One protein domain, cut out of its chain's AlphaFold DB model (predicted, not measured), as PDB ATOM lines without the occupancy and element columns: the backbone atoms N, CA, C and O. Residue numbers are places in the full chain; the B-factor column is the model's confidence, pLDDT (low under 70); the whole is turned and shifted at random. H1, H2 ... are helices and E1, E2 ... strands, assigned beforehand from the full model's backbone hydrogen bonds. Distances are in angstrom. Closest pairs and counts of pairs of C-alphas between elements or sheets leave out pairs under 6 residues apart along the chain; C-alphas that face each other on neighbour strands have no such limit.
ATOM      1  N   ILE A   6      35.564 -14.177   4.204       90.69
ATOM      2  CA  ILE A   6      34.388 -14.087   3.332       90.69
ATOM      3  C   ILE A   6      33.370 -15.121   3.808       90.69
ATOM      4  O   ILE A   6      33.732 -16.270   4.068       90.69
ATOM      5  N   LYS A   7      32.106 -14.715   3.926       92.44
ATOM      6  CA  LYS A   7      30.959 -15.617   4.030       92.44
ATOM      7  C   LYS A   7      30.327 -15.722   2.646       92.44
ATOM      8  O   LYS A   7      29.994 -14.700   2.054       92.44
ATOM      9  N   ALA A   8      30.174 -16.942   2.144       90.31
ATOM     10  CA  ALA A   8      29.437 -17.228   0.919       90.31
ATOM     11  C   ALA A   8      28.239 -18.120   1.255       90.31
ATOM     12  O   ALA A   8      28.384 -19.102   1.983       90.31
ATOM     13  N   GLU A   9      27.076 -17.765   0.730       93.44
ATOM     14  CA  GLU A   9      25.828 -18.512   0.857       93.44
ATOM     15  C   GLU A   9      25.279 -18.738  -0.549       93.44
ATOM     16  O   GLU A   9      25.283 -17.819  -1.365       93.44
ATOM     17  N   PHE A  10      24.912 -19.972  -0.873       92.38
ATOM     18  CA  PHE A  10      24.455 -20.352  -2.205       92.38
ATOM     19  C   PHE A  10      23.658 -21.650  -2.131       92.38
ATOM     20  O   PHE A  10      23.884 -22.479  -1.246       92.38
ATOM     21  N   ASP A  11      22.789 -21.845  -3.114       93.44
ATOM     22  CA  ASP A  11      22.127 -23.119  -3.345       93.44
ATOM     23  C   ASP A  11      22.993 -23.982  -4.260       93.44
ATOM     24  O   ASP A  11      23.532 -23.504  -5.268       93.44
ATOM     25  N   LEU A  12      23.126 -25.262  -3.917       92.50
ATOM     26  CA  LEU A  12      23.825 -26.241  -4.739       92.50
ATOM     27  C   LEU A  12      22.825 -27.221  -5.350       92.50
ATOM     28  O   LEU A  12      22.291 -28.095  -4.668       92.50
ATOM     29  N   ASP A  13      22.645 -27.110  -6.660       92.38
ATOM     30  CA  ASP A  13      21.850 -28.047  -7.441       92.38
ATOM     31  C   ASP A  13      22.744 -29.193  -7.922       92.38
ATOM     32  O   ASP A  13      23.736 -28.959  -8.617       92.38
ATOM     33  N   ILE A  14      22.379 -30.436  -7.607       91.25
ATOM     34  CA  ILE A  14      22.987 -31.624  -8.221       91.25
ATOM     35  C   ILE A  14      22.196 -31.941  -9.492       91.25
ATOM     36  O   ILE A  14      21.028 -32.315  -9.423       91.25
ATOM     37  N   LEU A  15      22.830 -31.765 -10.651       92.50
ATOM     38  CA  LEU A  15      22.206 -31.950 -11.964       92.50
ATOM     39  C   LEU A  15      22.225 -33.416 -12.411       92.50
ATOM     40  O   LEU A  15      21.291 -33.878 -13.059       92.50
ATOM     41  N   ASP A  16      23.289 -34.133 -12.052       93.19
ATOM     42  CA  ASP A  16      23.479 -35.555 -12.337       93.19
ATOM     43  C   ASP A  16      24.085 -36.228 -11.103       93.19
ATOM     44  O   ASP A  16      25.237 -35.980 -10.738       93.19
ATOM     45  N   SER A  17      23.294 -37.068 -10.433       89.56
ATOM     46  CA  SER A  17      23.709 -37.699  -9.181       89.56
ATOM     47  C   SER A  17      24.810 -38.744  -9.367       89.56
ATOM     48  O   SER A  17      25.585 -38.952  -8.433       89.56
ATOM     49  N   ASP A  18      24.886 -39.416 -10.513       91.12
ATOM     50  CA  ASP A  18      25.874 -40.475 -10.722       91.12
ATOM     51  C   ASP A  18      27.221 -39.866 -11.109       91.12
ATOM     52  O   ASP A  18      28.249 -40.208 -10.514       91.12
ATOM     53  N   ALA A  19      27.211 -38.864 -11.992       92.06
ATOM     54  CA  ALA A  19      28.402 -38.071 -12.288       92.06
ATOM     55  C   ALA A  19      28.919 -37.329 -11.040       92.06
ATOM     56  O   ALA A  19      30.126 -37.276 -10.799       92.06
ATOM     57  N   ALA A  20      28.020 -36.806 -10.199       91.31
ATOM     58  CA  ALA A  20      28.378 -36.181  -8.928       91.31
ATOM     59  C   ALA A  20      29.114 -37.145  -7.988       91.31
ATOM     60  O   ALA A  20      30.149 -36.785  -7.425       91.31
ATOM     61  N   ARG A  21      28.609 -38.377  -7.836       91.38
ATOM     62  CA  ARG A  21      29.256 -39.414  -7.018       91.38
ATOM     63  C   ARG A  21      30.626 -39.786  -7.561       91.38
ATOM     64  O   ARG A  21      31.552 -39.958  -6.775       91.38
ATOM     65  N   GLU A  22      30.769 -39.885  -8.880       91.25
ATOM     66  CA  GLU A  22      32.051 -40.163  -9.528       91.25
ATOM     67  C   GLU A  22      33.090 -39.081  -9.213       91.25
ATOM     68  O   GLU A  22      34.167 -39.383  -8.697       91.25
ATOM     69  N   ILE A  23      32.735 -37.814  -9.437       90.81
ATOM     70  CA  ILE A  23      33.605 -36.662  -9.160       90.81
ATOM     71  C   ILE A  23      33.995 -36.622  -7.679       90.81
ATOM     72  O   ILE A  23      35.166 -36.439  -7.333       90.81
ATOM     73  N   ALA A  24      33.019 -36.817  -6.797       89.25
ATOM     74  CA  ALA A  24      33.217 -36.827  -5.359       89.25
ATOM     75  C   ALA A  24      34.146 -37.970  -4.909       89.25
ATOM     76  O   ALA A  24      35.047 -37.754  -4.096       89.25
ATOM     77  N   ARG A  25      34.002 -39.166  -5.491       88.12
ATOM     78  CA  ARG A  25      34.887 -40.306  -5.224       88.12
ATOM     79  C   ARG A  25      36.314 -40.031  -5.680       88.12
ATOM     80  O   ARG A  25      37.243 -40.247  -4.910       88.12
ATOM     81  N   GLN A  26      36.496 -39.501  -6.889       88.50
ATOM     82  CA  GLN A  26      37.817 -39.117  -7.402       88.50
ATOM     83  C   GLN A  26      38.481 -38.047  -6.528       88.50
ATOM     84  O   GLN A  26      39.697 -38.053  -6.344       88.50
ATOM     85  N   PHE A  27      37.698 -37.121  -5.973       87.94
ATOM     86  CA  PHE A  27      38.202 -36.142  -5.015       87.94
ATOM     87  C   PHE A  27      38.669 -36.776  -3.707       87.94
ATOM     88  O   PHE A  27      39.765 -36.464  -3.244       87.94
ATOM     89  N   LEU A  28      37.886 -37.690  -3.137       85.25
ATOM     90  CA  LEU A  28      38.263 -38.391  -1.910       85.25
ATOM     91  C   LEU A  28      39.507 -39.261  -2.100       85.25
ATOM     92  O   LEU A  28      40.407 -39.196  -1.269       85.25
ATOM     93  N   VAL A  29      39.596 -40.004  -3.207       84.56
ATOM     94  CA  VAL A  29      40.785 -40.807  -3.539       84.56
ATOM     95  C   VAL A  29      42.026 -39.923  -3.616       84.56
ATOM     96  O   VAL A  29      42.988 -40.190  -2.905       84.56
ATOM     97  N   GLN A  30      41.970 -38.805  -4.354       85.56
ATOM     98  CA  GLN A  30      43.105 -37.879  -4.411       85.56
ATOM     99  C   GLN A  30      43.494 -37.368  -3.015       85.56
ATOM    100  O   GLN A  30      44.673 -37.293  -2.693       85.56
ATOM    101  N   ARG A  31      42.519 -37.036  -2.159       84.94
ATOM    102  CA  ARG A  31      42.804 -36.571  -0.793       84.94
ATOM    103  C   ARG A  31      43.495 -37.633   0.062       84.94
ATOM    104  O   ARG A  31      44.341 -37.271   0.877       84.94
ATOM    105  N   VAL A  32      43.137 -38.907  -0.100       83.12
ATOM    106  CA  VAL A  32      43.810 -40.026   0.578       83.12
ATOM    107  C   VAL A  32      45.223 -40.213   0.049       83.12
ATOM    108  O   VAL A  32      46.144 -40.359   0.852       83.12
ATOM    109  N   ASP A  33      45.403 -40.166  -1.267       83.62
ATOM    110  CA  ASP A  33      46.716 -40.289  -1.898       83.62
ATOM    111  C   ASP A  33      47.640 -39.157  -1.432       83.62
ATOM    112  O   ASP A  33      48.738 -39.418  -0.945       83.62
ATOM    113  N   ASP A  34      47.163 -37.911  -1.461       85.06
ATOM    114  CA  ASP A  34      47.900 -36.743  -0.975       85.06
ATOM    115  C   ASP A  34      48.256 -36.884   0.513       85.06
ATOM    116  O   ASP A  34      49.382 -36.593   0.919       85.06
ATOM    117  N   ALA A  35      47.321 -37.338   1.354       82.56
ATOM    118  CA  ALA A  35      47.581 -37.553   2.777       82.56
ATOM    119  C   ALA A  35      48.656 -38.629   2.996       82.56
ATOM    120  O   ALA A  35      49.592 -38.419   3.769       82.56
ATOM    121  N   THR A  36      48.565 -39.734   2.256       81.88
ATOM    122  CA  THR A  36      49.522 -40.845   2.305       81.88
ATOM    123  C   THR A  36      50.914 -40.394   1.865       81.88
ATOM    124  O   THR A  36      51.898 -40.673   2.547       81.88
ATOM    125  N   MET A  37      51.007 -39.624   0.775       84.38
ATOM    126  CA  MET A  37      52.265 -39.043   0.289       84.38
ATOM    127  C   MET A  37      52.889 -38.060   1.288       84.38
ATOM    128  O   MET A  37      54.110 -37.938   1.348       84.38
ATOM    129  N   ASN A  38      52.071 -37.401   2.111       85.69
ATOM    130  CA  ASN A  38      52.521 -36.528   3.197       85.69
ATOM    131  C   ASN A  38      52.802 -37.278   4.517       85.69
ATOM    132  O   ASN A  38      53.052 -36.642   5.541       85.69
ATOM    133  N   GLY A  39      52.761 -38.616   4.517       81.50
ATOM    134  CA  GLY A  39      53.020 -39.445   5.697       81.50
ATOM    135  C   GLY A  39      51.916 -39.395   6.759       81.50
ATOM    136  O   GLY A  39      52.167 -39.737   7.914       81.50
ATOM    137  N   LEU A  40      50.709 -38.954   6.396       79.38
ATOM    138  CA  LEU A  40      49.558 -38.915   7.294       79.38
ATOM    139  C   LEU A  40      48.825 -40.260   7.275       79.38
ATOM    140  O   LEU A  40      48.552 -40.826   6.218       79.38
ATOM    141  N   GLU A  41      48.463 -40.758   8.456       69.25
ATOM    142  CA  GLU A  41      47.686 -41.989   8.585       69.25
ATOM    143  C   GLU A  41      46.199 -41.710   8.317       69.25
ATOM    144  O   GLU A  41      45.517 -41.058   9.113       69.25
ATOM    145  N   VAL A  42      45.671 -42.221   7.203       65.31
ATOM    146  CA  VAL A  42      44.233 -42.175   6.912       65.31
ATOM    147  C   VAL A  42      43.559 -43.372   7.578       65.31
ATOM    148  O   VAL A  42      43.531 -44.474   7.034       65.31
ATOM    149  N   ARG A  43      43.015 -43.172   8.782       60.75
ATOM    150  CA  ARG A  43      42.261 -44.217   9.487       60.75
ATOM    151  C   ARG A  43      40.828 -44.278   8.981       60.75
ATOM    152  O   ARG A  43      40.013 -43.424   9.320       60.75
ATOM    153  N   THR A  44      40.503 -45.325   8.236       57.31
ATOM    154  CA  THR A  44      39.118 -45.740   8.006       57.31
ATOM    155  C   THR A  44      38.838 -46.901   8.953       57.31
ATOM    156  O   THR A  44      39.557 -47.898   8.962       57.31
ATOM    157  N   ALA A  45      37.891 -46.730   9.874       55.38
ATOM    158  CA  ALA A  45      37.585 -47.752  10.873       55.38
ATOM    159  C   ALA A  45      37.179 -49.059  10.179       55.38
ATOM    160  O   ALA A  45      36.259 -49.000   9.388       55.38
ATOM    161  N   ALA A  46      37.826 -50.192  10.489       58.41
ATOM    162  CA  ALA A  46      37.537 -51.588  10.084       58.41
ATOM    163  C   ALA A  46      37.232 -51.920   8.597       58.41
ATOM    164  O   ALA A  46      37.306 -53.090   8.229       58.41
ATOM    165  N   THR A  47      36.920 -50.948   7.748       61.97
ATOM    166  CA  THR A  47      36.531 -51.071   6.345       61.97
ATOM    167  C   THR A  47      37.578 -50.417   5.465       61.97
ATOM    168  O   THR A  47      38.324 -49.523   5.888       61.97
ATOM    169  N   THR A  48      37.616 -50.837   4.205       65.12
ATOM    170  CA  THR A  48      38.482 -50.185   3.227       65.12
ATOM    171  C   THR A  48      38.028 -48.732   3.011       65.12
ATOM    172  O   THR A  48      36.837 -48.428   3.151       65.12
ATOM    173  N   PRO A  49      38.936 -47.807   2.647       66.56
ATOM    174  CA  PRO A  49      38.547 -46.430   2.356       66.56
ATOM    175  C   PRO A  49      37.466 -46.318   1.280       66.56
ATOM    176  O   PRO A  49      36.560 -45.503   1.406       66.56
ATOM    177  N   ALA A  50      37.505 -47.188   0.266       66.25
ATOM    178  CA  ALA A  50      36.504 -47.223  -0.796       66.25
ATOM    179  C   ALA A  50      35.087 -47.529  -0.277       66.25
ATOM    180  O   ALA A  50      34.130 -46.878  -0.695       66.25
ATOM    181  N   GLU A  51      34.948 -48.483   0.647       66.56
ATOM    182  CA  GLU A  51      33.661 -48.827   1.265       66.56
ATOM    183  C   GLU A  51      33.149 -47.687   2.146       66.56
ATOM    184  O   GLU A  51      32.006 -47.262   1.996       66.56
ATOM    185  N   ALA A  52      34.028 -47.109   2.972       70.06
ATOM    186  CA  ALA A  52      33.684 -45.955   3.797       70.06
ATOM    187  C   ALA A  52      33.229 -44.755   2.946       70.06
ATOM    188  O   ALA A  52      32.311 -44.025   3.322       70.06
ATOM    189  N   PHE A  53      33.837 -44.550   1.773       75.88
ATOM    190  CA  PHE A  53      33.429 -43.493   0.853       75.88
ATOM    191  C   PHE A  53      32.084 -43.769   0.201       75.88
ATOM    192  O   PHE A  53      31.283 -42.846   0.099       75.88
ATOM    193  N   ASN A  54      31.797 -45.003  -0.208       77.62
ATOM    194  CA  ASN A  54      30.501 -45.327  -0.800       77.62
ATOM    195  C   ASN A  54      29.342 -45.061   0.171       77.62
ATOM    196  O   ASN A  54      28.326 -44.499  -0.242       77.62
ATOM    197  N   ASP A  55      29.528 -45.356   1.458       80.00
ATOM    198  CA  ASP A  55      28.537 -45.042   2.490       80.00
ATOM    199  C   ASP A  55      28.325 -43.528   2.627       80.00
ATOM    200  O   ASP A  55      27.187 -43.055   2.631       80.00
ATOM    201  N   VAL A  56      29.402 -42.738   2.645       79.12
ATOM    202  CA  VAL A  56      29.319 -41.266   2.679       79.12
ATOM    203  C   VAL A  56      28.622 -40.719   1.429       79.12
ATOM    204  O   VAL A  56      27.766 -39.841   1.530       79.12
ATOM    205  N   LEU A  57      28.934 -41.258   0.250       82.88
ATOM    206  CA  LEU A  57      28.369 -40.833  -1.036       82.88
ATOM    207  C   LEU A  57      26.907 -41.269  -1.239       82.88
ATOM    208  O   LEU A  57      26.241 -40.779  -2.157       82.88
ATOM    209  N   SER A  58      26.391 -42.163  -0.391       84.44
ATOM    210  CA  SER A  58      24.979 -42.553  -0.389       84.44
ATOM    211  C   SER A  58      24.066 -41.468   0.200       84.44
ATOM    212  O   SER A  58      22.899 -41.376  -0.182       84.44
ATOM    213  N   SER A  59      24.597 -40.606   1.079       88.81
ATOM    214  CA  SER A  59      23.852 -39.504   1.692       88.81
ATOM    215  C   SER A  59      23.811 -38.278   0.768       88.81
ATOM    216  O   SER A  59      24.865 -37.710   0.464       88.81
ATOM    217  N   PRO A  60      22.619 -37.785   0.368       88.25
ATOM    218  CA  PRO A  60      22.504 -36.604  -0.492       88.25
ATOM    219  C   PRO A  60      23.159 -35.349   0.100       88.25
ATOM    220  O   PRO A  60      23.779 -34.570  -0.617       88.25
ATOM    221  N   GLN A  61      23.062 -35.167   1.421       88.25
ATOM    222  CA  GLN A  61      23.631 -34.009   2.119       88.25
ATOM    223  C   GLN A  61      25.161 -34.063   2.157       88.25
ATOM    224  O   GLN A  61      25.830 -33.045   1.958       88.25
ATOM    225  N   ALA A  62      25.723 -35.253   2.387       86.94
ATOM    226  CA  ALA A  62      27.167 -35.448   2.369       86.94
ATOM    227  C   ALA A  62      27.725 -35.270   0.951       86.94
ATOM    228  O   ALA A  62      28.731 -34.584   0.773       86.94
ATOM    229  N   LEU A  63      27.030 -35.801  -0.060       89.94
ATOM    230  CA  LEU A  63      27.382 -35.616  -1.466       89.94
ATOM    231  C   LEU A  63      27.368 -34.133  -1.867       89.94
ATOM    232  O   LEU A  63      28.335 -33.656  -2.458       89.94
ATOM    233  N   ALA A  64      26.319 -33.387  -1.503       89.56
ATOM    234  CA  ALA A  64      26.226 -31.953  -1.774       89.56
ATOM    235  C   ALA A  64      27.362 -31.164  -1.098       89.56
ATOM    236  O   ALA A  64      28.043 -30.367  -1.742       89.56
ATOM    237  N   SER A  65      27.635 -31.438   0.180       89.25
ATOM    238  CA  SER A  65      28.718 -30.778   0.928       89.25
ATOM    239  C   SER A  65      30.094 -31.047   0.311       89.25
ATOM    240  O   SER A  65      30.955 -30.163   0.226       89.25
ATOM    241  N   LEU A  66      30.305 -32.276  -0.158       89.06
ATOM    242  CA  LEU A  66      31.537 -32.666  -0.818       89.06
ATOM    243  C   LEU A  66      31.681 -31.970  -2.171       89.06
ATOM    244  O   LEU A  66      32.728 -31.386  -2.429       89.06
ATOM    245  N   LEU A  67      30.630 -31.938  -2.994       90.75
ATOM    246  CA  LEU A  67      30.650 -31.227  -4.274       90.75
ATOM    247  C   LEU A  67      30.863 -29.721  -4.120       90.75
ATOM    248  O   LEU A  67      31.621 -29.151  -4.901       90.75
ATOM    249  N   ALA A  68      30.280 -29.085  -3.102       90.75
ATOM    250  CA  ALA A  68      30.596 -27.695  -2.771       90.75
ATOM    251  C   ALA A  68      32.103 -27.517  -2.515       90.75
ATOM    252  O   ALA A  68      32.734 -26.604  -3.045       90.75
ATOM    253  N   THR A  69      32.711 -28.438  -1.765       88.88
ATOM    254  CA  THR A  69      34.159 -28.431  -1.510       88.88
ATOM    255  C   THR A  69      34.970 -28.642  -2.791       88.88
ATOM    256  O   THR A  69      35.960 -27.940  -3.015       88.88
ATOM    257  N   VAL A  70      34.562 -29.577  -3.658       88.62
ATOM    258  CA  VAL A  70      35.218 -29.800  -4.958       88.62
ATOM    259  C   VAL A  70      35.144 -28.538  -5.814       88.62
ATOM    260  O   VAL A  70      36.159 -28.115  -6.361       88.62
ATOM    261  N   LEU A  71      33.985 -27.885  -5.867       89.62
ATOM    262  CA  LEU A  71      33.784 -26.657  -6.624       89.62
ATOM    263  C   LEU A  71      34.722 -25.534  -6.156       89.62
ATOM    264  O   LEU A  71      35.345 -24.882  -6.990       89.62
ATOM    265  N   PHE A  72      34.878 -25.332  -4.845       87.00
ATOM    266  CA  PHE A  72      35.788 -24.307  -4.320       87.00
ATOM    267  C   PHE A  72      37.269 -24.640  -4.520       87.00
ATOM    268  O   PHE A  72      38.082 -23.735  -4.677       87.00
ATOM    269  N   THR A  73      37.634 -25.922  -4.506       85.38
ATOM    270  CA  THR A  73      39.041 -26.347  -4.588       85.38
ATOM    271  C   THR A  73      39.533 -26.532  -6.019       85.38
ATOM    272  O   THR A  73      40.670 -26.181  -6.321       85.38
ATOM    273  N   ARG A  74      38.693 -27.076  -6.906       85.31
ATOM    274  CA  ARG A  74      39.033 -27.404  -8.301       85.31
ATOM    275  C   ARG A  74      38.353 -26.502  -9.332       85.31
ATOM    276  O   ARG A  74      38.751 -26.502 -10.493       85.31
ATOM    277  N   GLY A  75      37.347 -25.731  -8.927       85.94
ATOM    278  CA  GLY A  75      36.590 -24.845  -9.805       85.94
ATOM    279  C   GLY A  75      35.393 -25.514 -10.490       85.94
ATOM    280  O   GLY A  75      35.270 -26.739 -10.580       85.94
ATOM    281  N   ALA A  76      34.503 -24.671 -11.021       83.56
ATOM    282  CA  ALA A  76      33.256 -25.091 -11.665       83.56
ATOM    283  C   ALA A  76      33.472 -25.963 -12.914       83.56
ATOM    284  O   ALA A  76      32.727 -26.912 -13.132       83.56
ATOM    285  N   ALA A  77      34.521 -25.696 -13.701       83.38
ATOM    286  CA  ALA A  77      34.827 -26.467 -14.909       83.38
ATOM    287  C   ALA A  77      35.101 -27.954 -14.618       83.38
ATOM    288  O   ALA A  77      34.796 -28.812 -15.441       83.38
ATOM    289  N   ALA A  78      35.639 -28.262 -13.433       81.38
ATOM    290  CA  ALA A  78      35.906 -29.625 -12.983       81.38
ATOM    291  C   ALA A  78      34.702 -30.283 -12.281       81.38
ATOM    292  O   ALA A  78      34.785 -31.448 -11.896       81.38
ATOM    293  N   THR A  79      33.590 -29.556 -12.105       87.12
ATOM    294  CA  THR A  79      32.403 -30.022 -11.366       87.12
ATOM    295  C   THR A  79      31.105 -29.815 -12.170       87.12
ATOM    296  O   THR A  79      30.166 -29.207 -11.665       87.12
ATOM    297  N   PRO A  80      30.998 -30.311 -13.421       88.56
ATOM    298  CA  PRO A  80      29.838 -30.043 -14.282       88.56
ATOM    299  C   PRO A  80      28.535 -30.702 -13.797       88.56
ATOM    300  O   PRO A  80      27.453 -30.321 -14.232       88.56
ATOM    301  N   ALA A  81      28.628 -31.683 -12.892       90.62
ATOM    302  CA  ALA A  81      27.479 -32.382 -12.316       90.62
ATOM    303  C   ALA A  81      26.712 -31.553 -11.272       90.62
ATOM    304  O   ALA A  81      25.666 -31.991 -10.790       90.62
ATOM    305  N   ALA A  82      27.226 -30.377 -10.904       90.12
ATOM    306  CA  ALA A  82      26.592 -29.491  -9.945       90.12
ATOM    307  C   ALA A  82      26.597 -28.043 -10.437       90.12
ATOM    308  O   ALA A  82      27.502 -27.603 -11.146       90.12
ATOM    309  N   ARG A  83      25.587 -27.283 -10.025       90.75
ATOM    310  CA  ARG A  83      25.461 -25.858 -10.326       90.75
ATOM    311  C   ARG A  83      25.228 -25.088  -9.040       90.75
ATOM    312  O   ARG A  83      24.383 -25.462  -8.238       90.75
ATOM    313  N   CYS A  84      25.951 -23.986  -8.878       89.25
ATOM    314  CA  CYS A  84      25.661 -23.018  -7.826       89.25
ATOM    315  C   CYS A  84      24.676 -21.974  -8.339       89.25
ATOM    316  O   CYS A  84      24.852 -21.436  -9.435       89.25
ATOM    317  N   SER A  85      23.663 -21.673  -7.539       90.25
ATOM    318  CA  SER A  85      22.724 -20.584  -7.785       90.25
ATOM    319  C   SER A  85      22.538 -19.743  -6.520       90.25
ATOM    320  O   SER A  85      23.024 -20.107  -5.451       90.25
ATOM    321  N   ASN A  86      21.911 -18.571  -6.655       92.19
ATOM    322  CA  ASN A  86      21.611 -17.671  -5.534       92.19
ATOM    323  C   ASN A  86      22.833 -17.294  -4.671       92.19
ATOM    324  O   ASN A  86      22.730 -17.182  -3.454       92.19
ATOM    325  N   LEU A  87      23.995 -17.086  -5.303       90.88
ATOM    326  CA  LEU A  87      25.224 -16.732  -4.594       90.88
ATOM    327  C   LEU A  87      25.115 -15.347  -3.942       90.88
ATOM    328  O   LEU A  87      25.066 -14.325  -4.630       90.88
ATOM    329  N   ALA A  88      25.178 -15.325  -2.616       93.62
ATOM    330  CA  ALA A  88      25.380 -14.146  -1.791       93.62
ATOM    331  C   ALA A  88      26.775 -14.193  -1.155       93.62
ATOM    332  O   ALA A  88      27.212 -15.230  -0.652       93.62
ATOM    333  N   MET A  89      27.485 -13.064  -1.175       92.69
ATOM    334  CA  MET A  89      28.821 -12.939  -0.591       92.69
ATOM    335  C   MET A  89      28.905 -11.718   0.316       92.69
ATOM    336  O   MET A  89      28.460 -10.633  -0.048       92.69
ATOM    337  N   GLU A  90      29.531 -11.902   1.472       94.50
ATOM    338  CA  GLU A  90      29.755 -10.864   2.473       94.50
ATOM    339  C   GLU A  90      31.213 -10.904   2.943       94.50
ATOM    340  O   GLU A  90      31.740 -11.965   3.298       94.50
ATOM    341  N   HIS A  91      31.877  -9.746   2.956       90.69
ATOM    342  CA  HIS A  91      33.186  -9.603   3.587       90.69
ATOM    343  C   HIS A  91      33.001  -9.472   5.094       90.69
ATOM    344  O   HIS A  91      32.355  -8.544   5.569       90.69
ATOM    345  N   LEU A  92      33.585 -10.405   5.836       89.94
ATOM    346  CA  LEU A  92      33.564 -10.387   7.287       89.94
ATOM    347  C   LEU A  92      34.779  -9.621   7.803       89.94
ATOM    348  O   LEU A  92      35.900  -9.819   7.322       89.94
ATOM    349  N   GLU A  93      34.562  -8.805   8.827       86.25
ATOM    350  CA  GLU A  93      35.654  -8.193   9.574       86.25
ATOM    351  C   GLU A  93      36.558  -9.288  10.164       86.25
ATOM    352  O   GLU A  93      36.095 -10.323  10.670       86.25
TER     353      GLU A  93
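AT A GLANCE: This is residues 6 to 93 of the 96 residues of an uncharacterized protein of Arthrobacter sp. NamB2 (UniProt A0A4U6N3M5). A ribbon of two antiparallel strands, E1 and E2, runs off from a group of three helices, where H3 lies between the ribbon and H1 and crosses H1 steeply. H1 and H2 form a helical hairpin; residues 34 to 39 stick out. The 88 printed residues, mixed in class, run E1, H1, H2, H3, E2, only just loose, close to compact (radius of gyration of the C-alphas 14.5 A), spanning 40 by 33 by 22 A.

HOW THE PARTS SIT: E1, residues 6 to 14, and E2, residues 82 to 92, are antiparallel at 169 degrees; N 7 and O 90, 2.8 A apart, are within hydrogen-bond range. E2 bends by 69 degrees at residue 86. H1, residues 17 to 37, touches H2, residues 49 to 58, with residues 21 to 28 alone, opposite ways at a shallow tilt of 32 degrees, only just short of steep; their closest C-alphas, Arg 21 and Leu 57, are 6.2 A apart. H3, residues 60 to 74, touches residues 20 to 27 of H1 alone, the same way at a steep tilt of 61 degrees; the closest C-alphas, Ala 24 and Leu 67, are 6.3 A apart. H2 and H3 only just touch, only at the corner, with 3 pairs of C-alphas within 8 A. In H1, H2 and H3 every O i to N i+4 pair is within hydrogen-bond range.

IN THESE COORDINATES: E1 begins at C-alpha 6 (34.388, -14.087, 3.332) and E2 ends at C-alpha 92 (33.564, -10.387, 7.287). H1 is 30.1 A long, E2 26.7 A and E1 23.9 A.

THE WHOLE: The C-alphas farthest apart, Ala 46 and Glu 93, are 43.4 A apart. The printed part has no cut; the H1 to H2 link is long, and residues 41 to 51 have pLDDT under 70.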